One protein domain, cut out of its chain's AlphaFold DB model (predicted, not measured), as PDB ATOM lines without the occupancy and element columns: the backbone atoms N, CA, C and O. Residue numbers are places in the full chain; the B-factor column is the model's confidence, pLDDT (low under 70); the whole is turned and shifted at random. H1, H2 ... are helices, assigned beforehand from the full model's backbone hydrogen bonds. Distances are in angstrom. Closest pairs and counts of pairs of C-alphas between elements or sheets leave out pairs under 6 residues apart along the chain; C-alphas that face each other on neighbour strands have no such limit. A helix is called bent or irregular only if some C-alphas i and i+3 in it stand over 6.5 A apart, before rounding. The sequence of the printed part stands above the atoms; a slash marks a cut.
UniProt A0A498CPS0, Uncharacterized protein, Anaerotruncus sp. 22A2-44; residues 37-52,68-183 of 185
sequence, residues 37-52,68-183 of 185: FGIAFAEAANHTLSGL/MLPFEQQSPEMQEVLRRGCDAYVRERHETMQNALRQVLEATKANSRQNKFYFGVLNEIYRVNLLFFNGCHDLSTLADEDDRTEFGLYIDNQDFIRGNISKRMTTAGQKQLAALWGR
ATOM      1  N   PHE A  37       0.759  24.926 -40.836       98.44
ATOM      2  CA  PHE A  37      -0.419  24.083 -41.039       98.44
ATOM      3  C   PHE A  37      -0.326  23.342 -42.372       98.44
ATOM      4  O   PHE A  37      -0.466  22.125 -42.420       98.44
ATOM      5  N   GLY A  38      -0.074  24.079 -43.455       97.12
ATOM      6  CA  GLY A  38      -0.060  23.491 -44.787       97.12
ATOM      7  C   GLY A  38       1.086  22.516 -45.010       97.12
ATOM      8  O   GLY A  38       0.885  21.470 -45.621       97.12
ATOM      9  N   ILE A  39       2.266  22.838 -44.480       97.50
ATOM     10  CA  ILE A  39       3.440  21.964 -44.549       97.50
ATOM     11  C   ILE A  39       3.177  20.673 -43.770       97.50
ATOM     12  O   ILE A  39       3.315  19.595 -44.340       97.50
ATOM     13  N   ALA A  40       2.719  20.778 -42.518       97.75
ATOM     14  CA  ALA A  40       2.431  19.613 -41.687       97.75
ATOM     15  C   ALA A  40       1.325  18.730 -42.283       97.75
ATOM     16  O   ALA A  40       1.455  17.508 -42.277       97.75
ATOM     17  N   PHE A  41       0.275  19.335 -42.854       97.12
ATOM     18  CA  PHE A  41      -0.773  18.602 -43.562       97.12
ATOM     19  C   PHE A  41      -0.198  17.779 -44.720       97.12
ATOM     20  O   PHE A  41      -0.476  16.588 -44.831       97.12
ATOM     21  N   ALA A  42       0.604  18.402 -45.587       95.38
ATOM     22  CA  ALA A  42       1.160  17.717 -46.750       95.38
ATOM     23  C   ALA A  42       2.174  16.641 -46.360       95.38
ATOM     24  O   ALA A  42       2.195  15.581 -46.975       95.38
ATOM     25  N   GLU A  43       2.977  16.883 -45.327       95.69
ATOM     26  CA  GLU A  43       3.890  15.889 -44.769       95.69
ATOM     27  C   GLU A  43       3.146  14.672 -44.212       95.69
ATOM     28  O   GLU A  43       3.525  13.546 -44.529       95.69
ATOM     29  N   ALA A  44       2.076  14.882 -43.439       96.00
ATOM     30  CA  ALA A  44       1.233  13.805 -42.927       96.00
ATOM     31  C   ALA A  44       0.560  13.032 -44.069       96.00
ATOM     32  O   ALA A  44       0.671  11.814 -44.143       96.00
ATOM     33  N   ALA A  45      -0.082  13.739 -45.001       94.06
ATOM     34  CA  ALA A  45      -0.788  13.117 -46.113       94.06
ATOM     35  C   ALA A  45       0.157  12.350 -47.054       94.06
ATOM     36  O   ALA A  45      -0.178  11.257 -47.493       94.06
ATOM     37  N   ASN A  46       1.344  12.887 -47.354       93.81
ATOM     38  CA  ASN A  46       2.339  12.188 -48.169       93.81
ATOM     39  C   ASN A  46       2.885  10.948 -47.467       93.81
ATOM     40  O   ASN A  46       3.059   9.924 -48.118       93.81
ATOM     41  N   HIS A  47       3.149  11.037 -46.160       94.44
ATOM     42  CA  HIS A  47       3.600   9.890 -45.375       94.44
ATOM     43  C   HIS A  47       2.549   8.783 -45.395       94.44
ATOM     44  O   HIS A  47       2.849   7.647 -45.751       94.44
ATOM     45  N   THR A  48       1.304   9.137 -45.085       93.56
ATOM     46  CA  THR A  48       0.216   8.174 -44.956       93.56
ATOM     47  C   THR A  48      -0.217   7.588 -46.296       93.56
ATOM     48  O   THR A  48      -0.333   6.374 -46.416       93.56
ATOM     49  N   LEU A  49      -0.433   8.428 -47.313       92.25
ATOM     50  CA  LEU A  49      -0.971   7.988 -48.601       92.25
ATOM     51  C   LEU A  49       0.123   7.541 -49.567       92.25
ATOM     52  O   LEU A  49      -0.071   6.567 -50.275       92.25
ATOM     53  N   SER A  50       1.276   8.217 -49.622       85.44
ATOM     54  CA  SER A  50       2.419   7.832 -50.473       85.44
ATOM     55  C   SER A  50       2.069   7.518 -51.939       85.44
ATOM     56  O   SER A  50       2.698   6.666 -52.561       85.44
ATOM     57  N   GLY A  51       1.046   8.174 -52.497       78.19
ATOM     58  CA  GLY A  51       0.555   7.912 -53.857       78.19
ATOM     59  C   GLY A  51      -0.325   6.671 -54.017       78.19
ATOM     60  O   GLY A  51      -0.759   6.387 -55.130       78.19
ATOM     61  N   LEU A  52      -0.630   5.960 -52.933       80.06
ATOM     62  CA  LEU A  52      -1.616   4.889 -52.928       80.06
ATOM     63  C   LEU A  52      -3.006   5.482 -53.174       80.06
ATOM     64  O   LEU A  52      -3.473   6.353 -52.442       80.06
ATOM     65  N   MET A  68     -17.353  -0.157 -41.777       90.75
ATOM     66  CA  MET A  68     -16.013  -0.406 -42.309       90.75
ATOM     67  C   MET A  68     -15.583  -1.835 -41.968       90.75
ATOM     68  O   MET A  68     -15.791  -2.288 -40.839       90.75
ATOM     69  N   LEU A  69     -14.976  -2.541 -42.922       92.69
ATOM     70  CA  LEU A  69     -14.368  -3.837 -42.635       92.69
ATOM     71  C   LEU A  69     -13.203  -3.674 -41.642       92.69
ATOM     72  O   LEU A  69     -12.497  -2.663 -41.700       92.69
ATOM     73  N   PRO A  70     -12.953  -4.660 -40.763       91.81
ATOM     74  CA  PRO A  70     -11.781  -4.666 -39.890       91.81
ATOM     75  C   PRO A  70     -10.470  -4.570 -40.674       91.81
ATOM     76  O   PRO A  70     -10.411  -4.968 -41.839       91.81
ATOM     77  N   PHE A  71      -9.412  -4.091 -40.015       93.12
ATOM     78  CA  PHE A  71      -8.083  -3.870 -40.600       93.12
ATOM     79  C   PHE A  71      -7.598  -5.056 -41.453       93.12
ATOM     80  O   PHE A  71      -7.208  -4.891 -42.602       93.12
ATOM     81  N   GLU A  72      -7.717  -6.269 -40.932       93.50
ATOM     82  CA  GLU A  72      -7.230  -7.523 -41.508       93.50
ATOM     83  C   GLU A  72      -7.968  -7.913 -42.794       93.50
ATOM     84  O   GLU A  72      -7.463  -8.706 -43.587       93.50
ATOM     85  N   GLN A  73      -9.169  -7.366 -42.992       94.56
ATOM     86  CA  GLN A  73     -10.024  -7.606 -44.153       94.56
ATOM     87  C   GLN A  73      -9.963  -6.458 -45.173       94.56
ATOM     88  O   GLN A  73     -10.574  -6.546 -46.238       94.56
ATOM     89  N   GLN A  74      -9.230  -5.383 -44.870       95.06
ATOM     90  CA  GLN A  74      -8.964  -4.304 -45.818       95.06
ATOM     91  C   GLN A  74      -7.976  -4.756 -46.900       95.06
ATOM     92  O   GLN A  74      -7.234  -5.723 -46.719       95.06
ATOM     93  N   SER A  75      -7.933  -4.041 -48.031       94.19
ATOM     94  CA  SER A  75      -6.927  -4.306 -49.068       94.19
ATOM     95  C   SER A  75      -5.505  -4.067 -48.530       94.19
ATOM     96  O   SER A  75      -5.341  -3.259 -47.610       94.19
ATOM     97  N   PRO A  76      -4.462  -4.706 -49.092       93.94
ATOM     98  CA  PRO A  76      -3.081  -4.487 -48.655       93.94
ATOM     99  C   PRO A  76      -2.660  -3.008 -48.671       93.94
ATOM    100  O   PRO A  76      -1.969  -2.546 -47.764       93.94
ATOM    101  N   GLU A  77      -3.111  -2.246 -49.668       94.00
ATOM    102  CA  GLU A  77      -2.847  -0.809 -49.785       94.00
ATOM    103  C   GLU A  77      -3.515  -0.026 -48.652       94.00
ATOM    104  O   GLU A  77      -2.887   0.841 -48.047       94.00
ATOM    105  N   MET A  78      -4.769  -0.354 -48.330       94.94
ATOM    106  CA  MET A  78      -5.493   0.300 -47.244       94.94
ATOM    107  C   MET A  78      -4.905  -0.067 -45.880       94.94
ATOM    108  O   MET A  78      -4.743   0.806 -45.035       94.94
ATOM    109  N   GLN A  79      -4.512  -1.326 -45.667       95.25
ATOM    110  CA  GLN A  79      -3.800  -1.735 -44.454       95.25
ATOM    111  C   GLN A  79      -2.528  -0.907 -44.249       95.25
ATOM    112  O   GLN A  79      -2.262  -0.438 -43.143       95.25
ATOM    113  N   GLU A  80      -1.770  -0.661 -45.316       95.00
ATOM    114  CA  GLU A  80      -0.567   0.163 -45.238       95.00
ATOM    115  C   GLU A  80      -0.886   1.637 -44.941       95.00
ATOM    116  O   GLU A  80      -0.215   2.247 -44.108       95.00
ATOM    117  N   VAL A  81      -1.939   2.199 -45.546       95.56
ATOM    118  CA  VAL A  81      -2.431   3.552 -45.229       95.56
ATOM    119  C   VAL A  81      -2.832   3.663 -43.756       95.56
ATOM    120  O   VAL A  81      -2.387   4.582 -43.069       95.56
ATOM    121  N   LEU A  82      -3.617   2.719 -43.236       95.81
ATOM    122  CA  LEU A  82      -4.048   2.707 -41.834       95.81
ATOM    123  C   LEU A  82      -2.846   2.592 -40.887       95.81
ATOM    124  O   LEU A  82      -2.737   3.358 -39.924       95.81
ATOM    125  N   ARG A  83      -1.895   1.703 -41.204       95.69
ATOM    126  CA  ARG A  83      -0.659   1.516 -40.431       95.69
ATOM    127  C   ARG A  83       0.160   2.805 -40.373       95.69
ATOM    128  O   ARG A  83       0.538   3.226 -39.285       95.69
ATOM    129  N   ARG A  84       0.412   3.446 -41.520       95.50
ATOM    130  CA  ARG A  84       1.168   4.709 -41.587       95.50
ATOM    131  C   ARG A  84       0.429   5.862 -40.924       95.50
ATOM    132  O   ARG A  84       1.066   6.706 -40.303       95.50
ATOM    133  N   GLY A  85      -0.901   5.885 -41.009       93.62
ATOM    134  CA  GLY A  85      -1.743   6.868 -40.326       93.62
ATOM    135  C   GLY A  85      -1.595   6.840 -38.802       93.62
ATOM    136  O   GLY A  85      -1.727   7.880 -38.163       93.62
ATOM    137  N   CYS A  86      -1.239   5.683 -38.235       94.31
ATOM    138  CA  CYS A  86      -0.983   5.508 -36.804       94.31
ATOM    139  C   CYS A  86       0.441   5.892 -36.361       94.31
ATOM    140  O   CYS A  86       0.732   5.852 -35.160       94.31
ATOM    141  N   ASP A  87       1.342   6.233 -37.290       96.19
ATOM    142  CA  ASP A  87       2.737   6.516 -36.959       96.19
ATOM    143  C   ASP A  87       2.866   7.779 -36.093       96.19
ATOM    144  O   ASP A  87       2.186   8.791 -36.289       96.19
ATOM    145  N   ALA A  88       3.827   7.760 -35.162       95.12
ATOM    146  CA  ALA A  88       4.133   8.911 -34.306       95.12
ATOM    147  C   ALA A  88       4.446  10.180 -35.121       95.12
ATOM    148  O   ALA A  88       4.058  11.278 -34.729       95.12
ATOM    149  N   TYR A  89       5.055  10.015 -36.299       95.69
ATOM    150  CA  TYR A  89       5.307  11.103 -37.239       95.69
ATOM    151  C   TYR A  89       4.022  11.846 -37.640       95.69
ATOM    152  O   TYR A  89       3.980  13.076 -37.631       95.69
ATOM    153  N   VAL A  90       2.947  11.116 -37.952       96.12
ATOM    154  CA  VAL A  90       1.657  11.704 -38.340       96.12
ATOM    155  C   VAL A  90       1.044  12.448 -37.157       96.12
ATOM    156  O   VAL A  90       0.599  13.589 -37.308       96.12
ATOM    157  N   ARG A  91       1.115  11.868 -35.953       95.81
ATOM    158  CA  ARG A  91       0.654  12.512 -34.712       95.81
ATOM    159  C   ARG A  91       1.334  13.864 -34.464       95.81
ATOM    160  O   ARG A  91       0.646  14.851 -34.208       95.81
ATOM    161  N   GLU A  92       2.655  13.947 -34.607       97.38
ATOM    162  CA  GLU A  92       3.402  15.207 -34.448       97.38
ATOM    163  C   GLU A  92       2.944  16.289 -35.448       97.38
ATOM    164  O   GLU A  92       2.882  17.488 -35.135       97.38
ATOM    165  N   ARG A  93       2.559  15.886 -36.667       97.81
ATOM    166  CA  ARG A  93       1.986  16.807 -37.659       97.81
ATOM    167  C   ARG A  93       0.579  17.260 -37.290       97.81
ATOM    168  O   ARG A  93       0.278  18.440 -37.483       97.81
ATOM    169  N   HIS A  94      -0.247  16.405 -36.687       95.81
ATOM    170  CA  HIS A  94      -1.538  16.823 -36.127       95.81
ATOM    171  C   HIS A  94      -1.390  17.884 -35.041       95.81
ATOM    172  O   HIS A  94      -2.116  18.881 -35.056       95.81
ATOM    173  N   GLU A  95      -0.427  17.719 -34.138       96.50
ATOM    174  CA  GLU A  95      -0.136  18.711 -33.100       96.50
ATOM    175  C   GLU A  95       0.345  20.034 -33.711       96.50
ATOM    176  O   GLU A  95      -0.102  21.116 -33.315       96.50
ATOM    177  N   THR A  96       1.196  19.959 -34.739       98.00
ATOM    178  CA  THR A  96       1.659  21.133 -35.493       98.00
ATOM    179  C   THR A  96       0.492  21.874 -36.152       98.00
ATOM    180  O   THR A  96       0.377  23.096 -36.005       98.00
ATOM    181  N   MET A  97      -0.411  21.151 -36.823       98.31
ATOM    182  CA  MET A  97      -1.619  21.720 -37.429       98.31
ATOM    183  C   MET A  97      -2.517  22.380 -36.382       98.31
ATOM    184  O   MET A  97      -2.945  23.519 -36.575       98.31
ATOM    185  N   GLN A  98      -2.749  21.724 -35.243       97.56
ATOM    186  CA  GLN A  98      -3.583  22.264 -34.170       97.56
ATOM    187  C   GLN A  98      -2.993  23.553 -33.574       97.56
ATOM    188  O   GLN A  98      -3.705  24.539 -33.365       97.56
ATOM    189  N   ASN A  99      -1.678  23.574 -33.334       98.00
ATOM    190  CA  ASN A  99      -0.970  24.748 -32.830       98.00
ATOM    191  C   ASN A  99      -1.021  25.917 -33.826       98.00
ATOM    192  O   ASN A  99      -1.239  27.062 -33.422       98.00
ATOM    193  N   ALA A 100      -0.847  25.649 -35.123       98.00
ATOM    194  CA  ALA A 100      -0.966  26.661 -36.171       98.00
ATOM    195  C   ALA A 100      -2.400  27.206 -36.263       98.00
ATOM    196  O   ALA A 100      -2.609  28.419 -36.319       98.00
ATOM    197  N   LEU A 101      -3.400  26.327 -36.194       97.62
ATOM    198  CA  LEU A 101      -4.808  26.702 -36.259       97.62
ATOM    199  C   LEU A 101      -5.219  27.607 -35.086       97.62
ATOM    200  O   LEU A 101      -5.895  28.616 -35.306       97.62
ATOM    201  N   ARG A 102      -4.737  27.324 -33.865       98.06
ATOM    202  CA  ARG A 102      -4.924  28.203 -32.695       98.06
ATOM    203  C   ARG A 102      -4.334  29.599 -32.926       98.06
ATOM    204  O   ARG A 102      -4.993  30.594 -32.638       98.06
ATOM    205  N   GLN A 103      -3.134  29.695 -33.500       97.75
ATOM    206  CA  GLN A 103      -2.516  30.990 -33.820       97.75
ATOM    207  C   GLN A 103      -3.318  31.771 -34.872       97.75
ATOM    208  O   GLN A 103      -3.511  32.980 -34.733       97.75
ATOM    209  N   VAL A 104      -3.826  31.087 -35.901       97.25
ATOM    210  CA  VAL A 104      -4.668  31.706 -36.936       97.25
ATOM    211  C   VAL A 104      -5.999  32.189 -36.353       97.25
ATOM    212  O   VAL A 104      -6.448  33.285 -36.699       97.25
ATOM    213  N   LEU A 105      -6.624  31.424 -35.452       97.25
ATOM    214  CA  LEU A 105      -7.839  31.850 -34.750       97.25
ATOM    215  C   LEU A 105      -7.593  33.147 -33.981       97.25
ATOM    216  O   LEU A 105      -8.283  34.141 -34.205       97.25
ATOM    217  N   GLU A 106      -6.564  33.159 -33.137       96.88
ATOM    218  CA  GLU A 106      -6.225  34.313 -32.306       96.88
ATOM    219  C   GLU A 106      -5.917  35.562 -33.138       96.88
ATOM    220  O   GLU A 106      -6.354  36.662 -32.794       96.88
ATOM    221  N   ALA A 107      -5.233  35.397 -34.272       94.88
ATOM    222  CA  ALA A 107      -4.909  36.499 -35.170       94.88
ATOM    223  C   ALA A 107      -6.121  37.036 -35.950       94.88
ATOM    224  O   ALA A 107      -6.081  38.167 -36.432       94.88
ATOM    225  N   THR A 108      -7.188  36.244 -36.100       95.31
ATOM    226  CA  THR A 108      -8.327  36.584 -36.968       95.31
ATOM    227  C   THR A 108      -9.642  36.807 -36.226       95.31
ATOM    228  O   THR A 108     -10.570  37.349 -36.823       95.31
ATOM    229  N   LYS A 109      -9.741  36.463 -34.935       93.56
ATOM    230  CA  LYS A 109     -10.987  36.515 -34.142       93.56
ATOM    231  C   LYS A 109     -11.695  37.875 -34.137       93.56
ATOM    232  O   LYS A 109     -12.916  37.927 -34.062       93.56
ATOM    233  N   ALA A 110     -10.947  38.973 -34.260       92.50
ATOM    234  CA  ALA A 110     -11.497  40.329 -34.287       92.50
ATOM    235  C   ALA A 110     -12.092  40.735 -35.653       92.50
ATOM    236  O   ALA A 110     -12.777  41.749 -35.750       92.50
ATOM    237  N   ASN A 111     -11.831  39.973 -36.721       93.00
ATOM    238  CA  ASN A 111     -12.276  40.286 -38.076       93.00
ATOM    239  C   ASN A 111     -12.964  39.072 -38.709       93.00
ATOM    240  O   ASN A 111     -12.310  38.184 -39.253       93.00
ATOM    241  N   SER A 112     -14.300  39.077 -38.706       92.88
ATOM    242  CA  SER A 112     -15.132  37.982 -39.231       92.88
ATOM    243  C   SER A 112     -14.770  37.571 -40.668       92.88
ATOM    244  O   SER A 112     -14.691  36.381 -40.978       92.88
ATOM    245  N   ARG A 113     -14.451  38.533 -41.546       92.19
ATOM    246  CA  ARG A 113     -14.065  38.235 -42.934       92.19
ATOM    247  C   ARG A 113     -12.733  37.489 -43.002       92.19
ATOM    248  O   ARG A 113     -12.619  36.519 -43.749       92.19
ATOM    249  N   GLN A 114     -11.731  37.934 -42.244       92.56
ATOM    250  CA  GLN A 114     -10.437  37.250 -42.173       92.56
ATOM    251  C   GLN A 114     -10.571  35.889 -41.484       92.56
ATOM    252  O   GLN A 114     -10.005  34.917 -41.975       92.56
ATOM    253  N   ASN A 115     -11.360  35.796 -40.414       95.75
ATOM    254  CA  ASN A 115     -11.616  34.542 -39.716       95.75
ATOM    255  C   ASN A 115     -12.241  33.505 -40.655       95.75
ATOM    256  O   ASN A 115     -11.688  32.421 -40.817       95.75
ATOM    257  N   LYS A 116     -13.307  33.871 -41.377       95.88
ATOM    258  CA  LYS A 116     -13.944  32.992 -42.366       95.88
ATOM    259  C   LYS A 116     -12.978  32.566 -43.473       95.88
ATOM    260  O   LYS A 116     -12.979  31.408 -43.880       95.88
ATOM    261  N   PHE A 117     -12.160  33.493 -43.978       95.25
ATOM    262  CA  PHE A 117     -11.231  33.195 -45.068       95.25
ATOM    263  C   PHE A 117     -10.089  32.270 -44.633       95.25
ATOM    264  O   PHE A 117      -9.795  31.315 -45.352       95.25
ATOM    265  N   TYR A 118      -9.453  32.547 -43.491       96.50
ATOM    266  CA  TYR A 118      -8.302  31.798 -42.986       96.50
ATOM    267  C   TYR A 118      -8.736  30.662 -42.057       96.50
ATOM    268  O   TYR A 118      -8.726  29.508 -42.477       96.50
ATOM    269  N   PHE A 119      -9.136  30.987 -40.824       97.62
ATOM    270  CA  PHE A 119      -9.453  30.005 -39.787       97.62
ATOM    271  C   PHE A 119     -10.575  29.054 -40.208       97.62
ATOM    272  O   PHE A 119     -10.374  27.851 -40.148       97.62
ATOM    273  N   GLY A 120     -11.712  29.568 -40.685       97.69
ATOM    274  CA  GLY A 120     -12.887  28.742 -40.982       97.69
ATOM    275  C   GLY A 120     -12.590  27.606 -41.962       97.69
ATOM    276  O   GLY A 120     -12.975  26.467 -41.725       97.69
ATOM    277  N   VAL A 121     -11.834  27.889 -43.024       96.56
ATOM    278  CA  VAL A 121     -11.488  26.858 -44.012       96.56
ATOM    279  C   VAL A 121     -10.381  25.927 -43.529       96.56
ATOM    280  O   VAL A 121     -10.458  24.732 -43.784       96.56
ATOM    281  N   LEU A 122      -9.364  26.430 -42.820       97.94
ATOM    282  CA  LEU A 122      -8.331  25.549 -42.260       97.94
ATOM    283  C   LEU A 122      -8.894  24.639 -41.162       97.94
ATOM    284  O   LEU A 122      -8.481  23.490 -41.064       97.94
ATOM    285  N   ASN A 123      -9.852  25.127 -40.376       98.06
ATOM    286  CA  ASN A 123     -10.538  24.350 -39.352       98.06
ATOM    287  C   ASN A 123     -11.365  23.222 -39.968       98.06
ATOM    288  O   ASN A 123     -11.321  22.104 -39.473       98.06
ATOM    289  N   GLU A 124     -12.065  23.492 -41.070       96.38
ATOM    290  CA  GLU A 124     -12.824  22.457 -41.775       96.38
ATOM    291  C   GLU A 124     -11.909  21.378 -42.364       96.38
ATOM    292  O   GLU A 124     -12.135  20.187 -42.179       96.38
ATOM    293  N   ILE A 125     -10.802  21.791 -42.985       96.75
ATOM    294  CA  ILE A 125      -9.783  20.857 -43.479       96.75
ATOM    295  C   ILE A 125      -9.186  20.036 -42.330       96.75
ATOM    296  O   ILE A 125      -8.976  18.833 -42.472       96.75
ATOM    297  N   TYR A 126      -8.924  20.672 -41.186       97.31
ATOM    298  CA  TYR A 126      -8.422  19.985 -40.001       97.31
ATOM    299  C   TYR A 126      -9.439  18.990 -39.438       97.31
ATOM    300  O   TYR A 126      -9.033  17.918 -39.008       97.31
ATOM    301  N   ARG A 127     -10.739  19.302 -39.474       95.56
ATOM    302  CA  ARG A 127     -11.806  18.393 -39.036       95.56
ATOM    303  C   ARG A 127     -11.801  17.104 -39.855       95.56
ATOM    304  O   ARG A 127     -11.727  16.030 -39.271       95.56
ATOM    305  N   VAL A 128     -11.775  17.216 -41.185       94.69
ATOM    306  CA  VAL A 128     -11.703  16.055 -42.092       94.69
ATOM    307  C   VAL A 128     -10.412  15.262 -41.870       94.69
ATOM    308  O   VAL A 128     -10.423  14.037 -41.793       94.69
ATOM    309  N   ASN A 129      -9.281  15.949 -41.711       95.38
ATOM    310  CA  ASN A 129      -8.004  15.297 -41.434       95.38
ATOM    311  C   ASN A 129      -7.976  14.588 -40.069       95.38
ATOM    312  O   ASN A 129      -7.398  13.511 -39.964       95.38
ATOM    313  N   LEU A 130      -8.592  15.167 -39.038       95.19
ATOM    314  CA  LEU A 130      -8.714  14.563 -37.712       95.19
ATOM    315  C   LEU A 130      -9.629  13.336 -37.740       95.19
ATOM    316  O   LEU A 130      -9.302  12.332 -37.116       95.19
ATOM    317  N   LEU A 131     -10.737  13.399 -38.481       95.44
ATOM    318  CA  LEU A 131     -11.615  12.255 -38.708       95.44
ATOM    319  C   LEU A 131     -10.860  11.110 -39.386       95.44
ATOM    320  O   LEU A 131     -10.905   9.981 -38.906       95.44
ATOM    321  N   PHE A 132     -10.098  11.413 -40.441       95.50
ATOM    322  CA  PHE A 132      -9.241  10.430 -41.099       95.50
ATOM    323  C   PHE A 132      -8.214   9.823 -40.130       95.50
ATOM    324  O   PHE A 132      -8.101   8.608 -40.028       95.50
ATOM    325  N   PHE A 133      -7.512  10.656 -39.362       95.38
ATOM    326  CA  PHE A 133      -6.523  10.204 -38.383       95.38
ATOM    327  C   PHE A 133      -7.113   9.299 -37.299       95.38
ATOM    328  O   PHE A 133      -6.540   8.258 -36.983       95.38
ATOM    329  N   ASN A 134      -8.275   9.663 -36.756       94.62
ATOM    330  CA  ASN A 134      -8.978   8.837 -35.781       94.62
ATOM    331  C   ASN A 134      -9.444   7.518 -36.413       94.62
ATOM    332  O   ASN A 134      -9.248   6.467 -35.813       94.62
ATOM    333  N   GLY A 135      -9.958   7.559 -37.646       94.25
ATOM    334  CA  GLY A 135     -10.351   6.363 -38.390       94.25
ATOM    335  C   GLY A 135      -9.180   5.425 -38.700       94.25
ATOM    336  O   GLY A 135      -9.356   4.212 -38.691       94.25
ATOM    337  N   CYS A 136      -7.965   5.951 -38.911       94.75
ATOM    338  CA  CYS A 136      -6.765   5.116 -39.027       94.75
ATOM    339  C   CYS A 136      -6.473   4.335 -37.740       94.75
ATOM    340  O   CYS A 136      -6.011   3.199 -37.816       94.75
ATOM    341  N   HIS A 137      -6.737   4.940 -36.580       93.25
ATOM    342  CA  HIS A 137      -6.541   4.312 -35.276       93.25
ATOM    343  C   HIS A 137      -7.656   3.329 -34.912       93.25
ATOM    344  O   HIS A 137      -7.380   2.310 -34.278       93.25
ATOM    345  N   ASP A 138      -8.893   3.638 -35.286       93.31
ATOM    346  CA  ASP A 138     -10.057   2.805 -35.020       93.31
ATOM    347  C   ASP A 138     -11.141   3.040 -36.081       93.31
ATOM    348  O   ASP A 138     -11.875   4.023 -36.055       93.31
ATOM    349  N   LEU A 139     -11.280   2.094 -37.012       92.31
ATOM    350  CA  LEU A 139     -12.283   2.163 -38.078       92.31
ATOM    351  C   LEU A 139     -13.725   2.141 -37.553       92.31
ATOM    352  O   LEU A 139     -14.637   2.561 -38.270       92.31
ATOM    353  N   SER A 140     -13.953   1.670 -36.322       88.69
ATOM    354  CA  SER A 140     -15.289   1.653 -35.723       88.69
ATOM    355  C   SER A 140     -15.802   3.051 -35.376       88.69
ATOM    356  O   SER A 140     -17.011   3.230 -35.232       88.69
ATOM    357  N   THR A 141     -14.925   4.064 -35.331       89.69
ATOM    358  CA  THR A 141     -15.342   5.460 -35.146       89.69
ATOM    359  C   THR A 141     -16.091   6.016 -36.356       89.69
ATOM    360  O   THR A 141     -16.707   7.065 -36.240       89.69
ATOM    361  N   LEU A 142     -16.045   5.342 -37.511       90.19
ATOM    362  CA  LEU A 142     -16.693   5.756 -38.762       90.19
ATOM    363  C   LEU A 142     -18.087   5.114 -38.893       90.19
ATOM    364  O   LEU A 142     -18.390   4.395 -39.855       90.19
ATOM    365  N   ALA A 143     -18.919   5.328 -37.871       81.50
ATOM    366  CA  ALA A 143     -20.229   4.693 -37.730       81.50
ATOM    367  C   ALA A 143     -21.292   5.291 -38.668       81.50
ATOM    368  O   ALA A 143     -22.162   4.563 -39.155       81.50
ATOM    369  N   ASP A 144     -21.169   6.574 -39.002       88.50
ATOM    370  CA  ASP A 144     -22.123   7.292 -39.846       88.50
ATOM    371  C   ASP A 144     -21.687   7.320 -41.322       88.50
ATOM    372  O   ASP A 144     -20.506   7.202 -41.662       88.50
ATOM    373  N   GLU A 145     -22.657   7.442 -42.233       88.44
ATOM    374  CA  GLU A 145     -22.391   7.486 -43.682       88.44
ATOM    375  C   GLU A 145     -21.554   8.706 -44.079       88.44
ATOM    376  O   GLU A 145     -20.641   8.591 -44.904       88.44
ATOM    377  N   ASP A 146     -21.818   9.843 -43.437       90.56
ATOM    378  CA  ASP A 146     -21.071  11.081 -43.638       90.56
ATOM    379  C   ASP A 146     -19.599  10.902 -43.243       90.56
ATOM    380  O   ASP A 146     -18.713  11.258 -44.018       90.56
ATOM    381  N   ASP A 147     -19.319  10.254 -42.109       92.19
ATOM    382  CA  ASP A 147     -17.950  10.019 -41.639       92.19
ATOM    383  C   ASP A 147     -17.166   9.118 -42.597       92.19
ATOM    384  O   ASP A 147     -16.025   9.412 -42.962       92.19
ATOM    385  N   ARG A 148     -17.782   8.028 -43.072       91.75
ATOM    386  CA  ARG A 148     -17.158   7.150 -44.077       91.75
ATOM    387  C   ARG A 148     -16.889   7.891 -45.382       91.75
ATOM    388  O   ARG A 148     -15.844   7.690 -46.007       91.75
ATOM    389  N   THR A 149     -17.812   8.761 -45.781       90.62
ATOM    390  CA  THR A 149     -17.665   9.591 -46.975       90.62
ATOM    391  C   THR A 149     -16.518  10.584 -46.803       90.62
ATOM    392  O   THR A 149     -15.650  10.659 -47.669       90.62
ATOM    393  N   GLU A 150     -16.442  11.297 -45.679       92.12
ATOM    394  CA  GLU A 150     -15.355  12.237 -45.381       92.12
ATOM    395  C   GLU A 150     -13.990  11.552 -45.294       92.12
ATOM    396  O   GLU A 150     -13.003  12.083 -45.813       92.12
ATOM    397  N   PHE A 151     -13.933  10.348 -44.719       93.44
ATOM    398  CA  PHE A 151     -12.726   9.528 -44.692       93.44
ATOM    399  C   PHE A 151     -12.228   9.217 -46.111       93.44
ATOM    400  O   PHE A 151     -11.051   9.413 -46.417       93.44
ATOM    401  N   GLY A 152     -13.125   8.786 -47.005       90.12
ATOM    402  CA  GLY A 152     -12.797   8.553 -48.414       90.12
ATOM    403  C   GLY A 152     -12.402   9.836 -49.154       90.12
ATOM    404  O   GLY A 152     -11.415   9.855 -49.887       90.12
ATOM    405  N   LEU A 153     -13.112  10.943 -48.907       87.19
ATOM    406  CA  LEU A 153     -12.809  12.247 -49.504       87.19
ATOM    407  C   LEU A 153     -11.423  12.757 -49.104       87.19
ATOM    408  O   LEU A 153     -10.777  13.420 -49.915       87.19
ATOM    409  N   TYR A 154     -10.944  12.459 -47.893       92.19
ATOM    410  CA  TYR A 154      -9.573  12.790 -47.510       92.19
ATOM    411  C   TYR A 154      -8.559  12.145 -48.463       92.19
ATOM    412  O   TYR A 154      -7.613  12.809 -48.880       92.19
ATOM    413  N   ILE A 155      -8.762  10.882 -48.839       91.44
ATOM    414  CA  ILE A 155      -7.864  10.147 -49.739       91.44
ATOM    415  C   ILE A 155      -7.964  10.708 -51.164       91.44
ATOM    416  O   ILE A 155      -6.948  11.055 -51.765       91.44
ATOM    417  N   ASP A 156      -9.187  10.864 -51.673       89.69
ATOM    418  CA  ASP A 156      -9.434  11.174 -53.087       89.69
ATOM    419  C   ASP A 156      -9.217  12.661 -53.445       89.69
ATOM    420  O   ASP A 156      -8.835  12.982 -54.570       89.69
ATOM    421  N   ASN A 157      -9.422  13.596 -52.507       90.56
ATOM    422  CA  ASN A 157      -9.439  15.041 -52.794       90.56
ATOM    423  C   ASN A 157      -8.191  15.803 -52.326       90.56
ATOM    424  O   ASN A 157      -8.260  17.008 -52.051       90.56
ATOM    425  N   GLN A 158      -7.033  15.144 -52.262       91.81
ATOM    426  CA  GLN A 158      -5.779  15.779 -51.838       91.81
ATOM    427  C   GLN A 158      -5.468  17.064 -52.614       91.81
ATOM    428  O   GLN A 158      -5.113  18.078 -52.004       91.81
ATOM    429  N   ASP A 159      -5.696  17.072 -53.926       91.31
ATOM    430  CA  ASP A 159      -5.428  18.231 -54.777       91.31
ATOM    431  C   ASP A 159      -6.279  19.447 -54.394       91.31
ATOM    432  O   ASP A 159      -5.793  20.578 -54.262       91.31
ATOM    433  N   PHE A 160      -7.568  19.204 -54.160       92.31
ATOM    434  CA  PHE A 160      -8.512  20.233 -53.753       92.31
ATOM    435  C   PHE A 160      -8.189  20.770 -52.354       92.31
ATOM    436  O   PHE A 160      -8.213  21.990 -52.136       92.31
ATOM    437  N   ILE A 161      -7.859  19.885 -51.409       94.69
ATOM    438  CA  ILE A 161      -7.535  20.263 -50.030       94.69
ATOM    439  C   ILE A 161      -6.257  21.110 -50.009       94.69
ATOM    440  O   ILE A 161      -6.267  22.248 -49.527       94.69
ATOM    441  N   ARG A 162      -5.174  20.615 -50.617       94.00
ATOM    442  CA  ARG A 162      -3.883  21.315 -50.695       94.00
ATOM    443  C   ARG A 162      -4.002  22.636 -51.454       94.00
ATOM    444  O   ARG A 162      -3.442  23.644 -51.023       94.00
ATOM    445  N   GLY A 163      -4.790  22.684 -52.530       95.00
ATOM    446  CA  GLY A 163      -5.085  23.918 -53.259       95.00
ATOM    447  C   GLY A 163      -5.797  24.967 -52.398       95.00
ATOM    448  O   GLY A 163      -5.499  26.164 -52.483       95.00
ATOM    449  N   ASN A 164      -6.707  24.544 -51.517       96.31
ATOM    450  CA  ASN A 164      -7.344  25.442 -50.559       96.31
ATOM    451  C   ASN A 164      -6.365  25.926 -49.487       96.31
ATOM    452  O   ASN A 164      -6.321  27.127 -49.216       96.31
ATOM    453  N   ILE A 165      -5.536  25.055 -48.923       96.94
ATOM    454  CA  ILE A 165      -4.484  25.458 -47.981       96.94
ATOM    455  C   ILE A 165      -3.553  26.498 -48.631       96.94
ATOM    456  O   ILE A 165      -3.359  27.588 -48.091       96.94
ATOM    457  N   SER A 166      -3.065  26.214 -49.841       96.44
ATOM    458  CA  SER A 166      -2.120  27.049 -50.593       96.44
ATOM    459  C   SER A 166      -2.578  28.507 -50.736       96.44
ATOM    460  O   SER A 166      -1.803  29.438 -50.504       96.44
ATOM    461  N   LYS A 167      -3.868  28.751 -51.012       96.00
ATOM    462  CA  LYS A 167      -4.446  30.111 -51.145       96.00
ATOM    463  C   LYS A 167      -4.260  30.997 -49.900       96.00
ATOM    464  O   LYS A 167      -4.358  32.226 -49.993       96.00
ATOM    465  N   ARG A 168      -4.009  30.383 -48.741       96.75
ATOM    466  CA  ARG A 168      -3.871  31.030 -47.427       96.75
ATOM    467  C   ARG A 168      -2.426  31.124 -46.947       96.75
ATOM    468  O   ARG A 168      -2.184  31.805 -45.960       96.75
ATOM    469  N   MET A 169      -1.492  30.486 -47.639       97.06
ATOM    470  CA  MET A 169      -0.071  30.481 -47.301       97.06
ATOM    471  C   MET A 169       0.664  31.693 -47.883       97.06
ATOM    472  O   MET A 169       0.153  32.423 -48.743       97.06
ATOM    473  N   THR A 170       1.889  31.914 -47.416       97.19
ATOM    474  CA  THR A 170       2.829  32.822 -48.079       97.19
ATOM    475  C   THR A 170       3.331  32.219 -49.384       97.19
ATOM    476  O   THR A 170       3.276  31.013 -49.590       97.19
ATOM    477  N   THR A 171       3.908  33.033 -50.267       95.06
ATOM    478  CA  THR A 171       4.535  32.526 -51.499       95.06
ATOM    479  C   THR A 171       5.660  31.522 -51.221       95.06
ATOM    480  O   THR A 171       5.852  30.593 -51.999       95.06
ATOM    481  N   ALA A 172       6.401  31.682 -50.120       95.50
ATOM    482  CA  ALA A 172       7.425  30.718 -49.720       95.50
ATOM    483  C   ALA A 172       6.786  29.394 -49.272       95.50
ATOM    484  O   ALA A 172       7.166  28.337 -49.774       95.50
ATOM    485  N   GLY A 173       5.760  29.464 -48.419       95.56
ATOM    486  CA  GLY A 173       4.991  28.299 -47.989       95.56
ATOM    487  C   GLY A 173       4.326  27.562 -49.153       95.56
ATOM    488  O   GLY A 173       4.405  26.343 -49.229       95.56
ATOM    489  N   GLN A 174       3.763  28.288 -50.122       95.81
ATOM    490  CA  GLN A 174       3.193  27.715 -51.347       95.81
ATOM    491  C   GLN A 174       4.227  26.926 -52.157       95.81
ATOM    492  O   GLN A 174       3.932  25.829 -52.622       95.81
ATOM    493  N   LYS A 175       5.445  27.462 -52.312       94.81
ATOM    494  CA  LYS A 175       6.538  26.761 -53.003       94.81
ATOM    495  C   LYS A 175       6.946  25.492 -52.262       94.81
ATOM    496  O   LYS A 175       7.148  24.464 -52.898       94.81
ATOM    497  N   GLN A 176       7.038  25.554 -50.936       95.06
ATOM    498  CA  GLN A 176       7.364  24.387 -50.120       95.06
ATOM    499  C   GLN A 176       6.265  23.319 -50.196       95.06
ATOM    500  O   GLN A 176       6.568  22.146 -50.391       95.06
ATOM    501  N   LEU A 177       4.995  23.726 -50.122       93.94
ATOM    502  CA  LEU A 177       3.847  22.836 -50.283       93.94
ATOM    503  C   LEU A 177       3.855  22.148 -51.658       93.94
ATOM    504  O   LEU A 177       3.663  20.940 -51.745       93.94
ATOM    505  N   ALA A 178       4.126  22.900 -52.728       91.19
ATOM    506  CA  ALA A 178       4.240  22.349 -54.078       91.19
ATOM    507  C   ALA A 178       5.433  21.387 -54.222       91.19
ATOM    508  O   ALA A 178       5.323  20.366 -54.894       91.19
ATOM    509  N   ALA A 179       6.559  21.668 -53.562       91.44
ATOM    510  CA  ALA A 179       7.712  20.769 -53.559       91.44
ATOM    511  C   ALA A 179       7.414  19.440 -52.845       91.44
ATOM    512  O   ALA A 179       7.897  18.397 -53.273       91.44
ATOM    513  N   LEU A 180       6.603  19.466 -51.782       88.88
ATOM    514  CA  LEU A 180       6.117  18.248 -51.130       88.88
ATOM    515  C   LEU A 180       5.159  17.471 -52.036       88.88
ATOM    516  O   LEU A 180       5.170  16.248 -52.022       88.88
ATOM    517  N   TRP A 181       4.364  18.160 -52.849       74.56
ATOM    518  CA  TRP A 181       3.456  17.523 -53.802       74.56
ATOM    519  C   TRP A 181       4.195  16.756 -54.900       74.56
ATOM    520  O   TRP A 181       3.817  15.641 -55.230       74.56
ATOM    521  N   GLY A 182       5.267  17.330 -55.452       67.31
ATOM    522  CA  GLY A 182       6.027  16.707 -56.539       67.31
ATOM    523  C   GLY A 182       6.829  15.460 -56.147       67.31
ATOM    524  O   GLY A 182       7.369  14.812 -57.034       67.31
ATOM    525  N   ARG A 183       6.922  15.116 -54.854       59.72
ATOM    526  CA  ARG A 183       7.570  13.880 -54.380       59.72
ATOM    527  C   ARG A 183       6.599  12.700 -54.491       59.72
ATOM    528  O   ARG A 183       6.077  12.231 -53.484       59.72
TER     529      ARG A 183
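This is residues 37 to 52 and 68 to 183 of the 185 residues of an uncharacterized protein of Anaerotruncus sp. 22A2-44 (UniProt A0A498CPS0). A long helical hairpin, H3 and H4, is joined by the shorter H1 to make a three-helix up-and-down bundle, and a smaller hairpin of H6 and H7 packs on H1. H5 crosses the later part of H4, and H2 sits at the end of the bundle where H1 and H4 finish. The printed part has 132 residues with seven named helices, H1 to H7 in order, and no named strand; the class is all helix. The whole is compact, with a radius of gyration of the C-alphas of 15.1 A, and spans 48 by 32 by 24 A.

H1, residues 37 to 49, begins with C-alpha 37 at (-0.419, 24.083, -41.039) and is 17.8 A long. H2 is residues 76 to 85, 14.1 A. H3 is residues 88 to 108, 30.5 A. H4, residues 112 to 137, is the longest at 35.0 A, starting from C-alpha 112 at (-15.132, 37.982, -39.231). It has a kink of 33 degrees near residue 119, and is neither bent nor irregular, but only just: C-alphas 117 and 120 are 6.3 A apart. H5 is residues 145 to 156, 16.4 A, and H6 is residues 158 to 166, 11.9 A. H7, residues 171 to 181, 15.2 A, ends with C-alpha 181 at (3.456, 17.523, -53.802).

In the bundle, each helix running against the one before it, H1 touches H3 at a shallow tilt of 26 degrees; their closest C-alphas, of Phe 37 and Met 97, are 4.5 A apart. H3 and H4 form a hairpin at 18 degrees, closest at the C-alphas of Thr 108 and Asn 115, 4.7 A. H1 and H4 are near each other. H7 touches H1 and runs the same way at 3 degrees, with the C-alphas of Ile 39 and Leu 177 closest at 5.8 A. H6 forms a hairpin with H7, closest at the C-alphas of Ser 166 and Gln 174, 5.4 A. With residues 38 to 42 alone, H1 touches H6; the closest C-alphas, of Gly 38 and Ile 165, are 5.8 A apart. With residues 128 to 135 alone, H4 touches H5, about perpendicular at 83 degrees; the C-alphas of Phe 132 and Phe 151 are closest at 5.1 A. With residues 133 to 137 alone, H4 touches H2, closest at the C-alphas of Leu 82 and Cys 136, 4.6 A. H3 and H5, for instance, are apart. Every O i to N i+4 pair is within hydrogen-bond range in H1, H2, H3, H6 and H7; H4 has 20 of 22 and H5 7 of 8.

The two C-alphas farthest apart, of Gln 73 and Ala 110, are 49.0 A apart. Residues 53 to 67 are not printed, and C-alphas 52 and 68 stand 18.7 A apart across the cut. Of the links that are printed whole, none is long. The mean pLDDT of the printed part is 93.6; residues 182 to 183 are under 70.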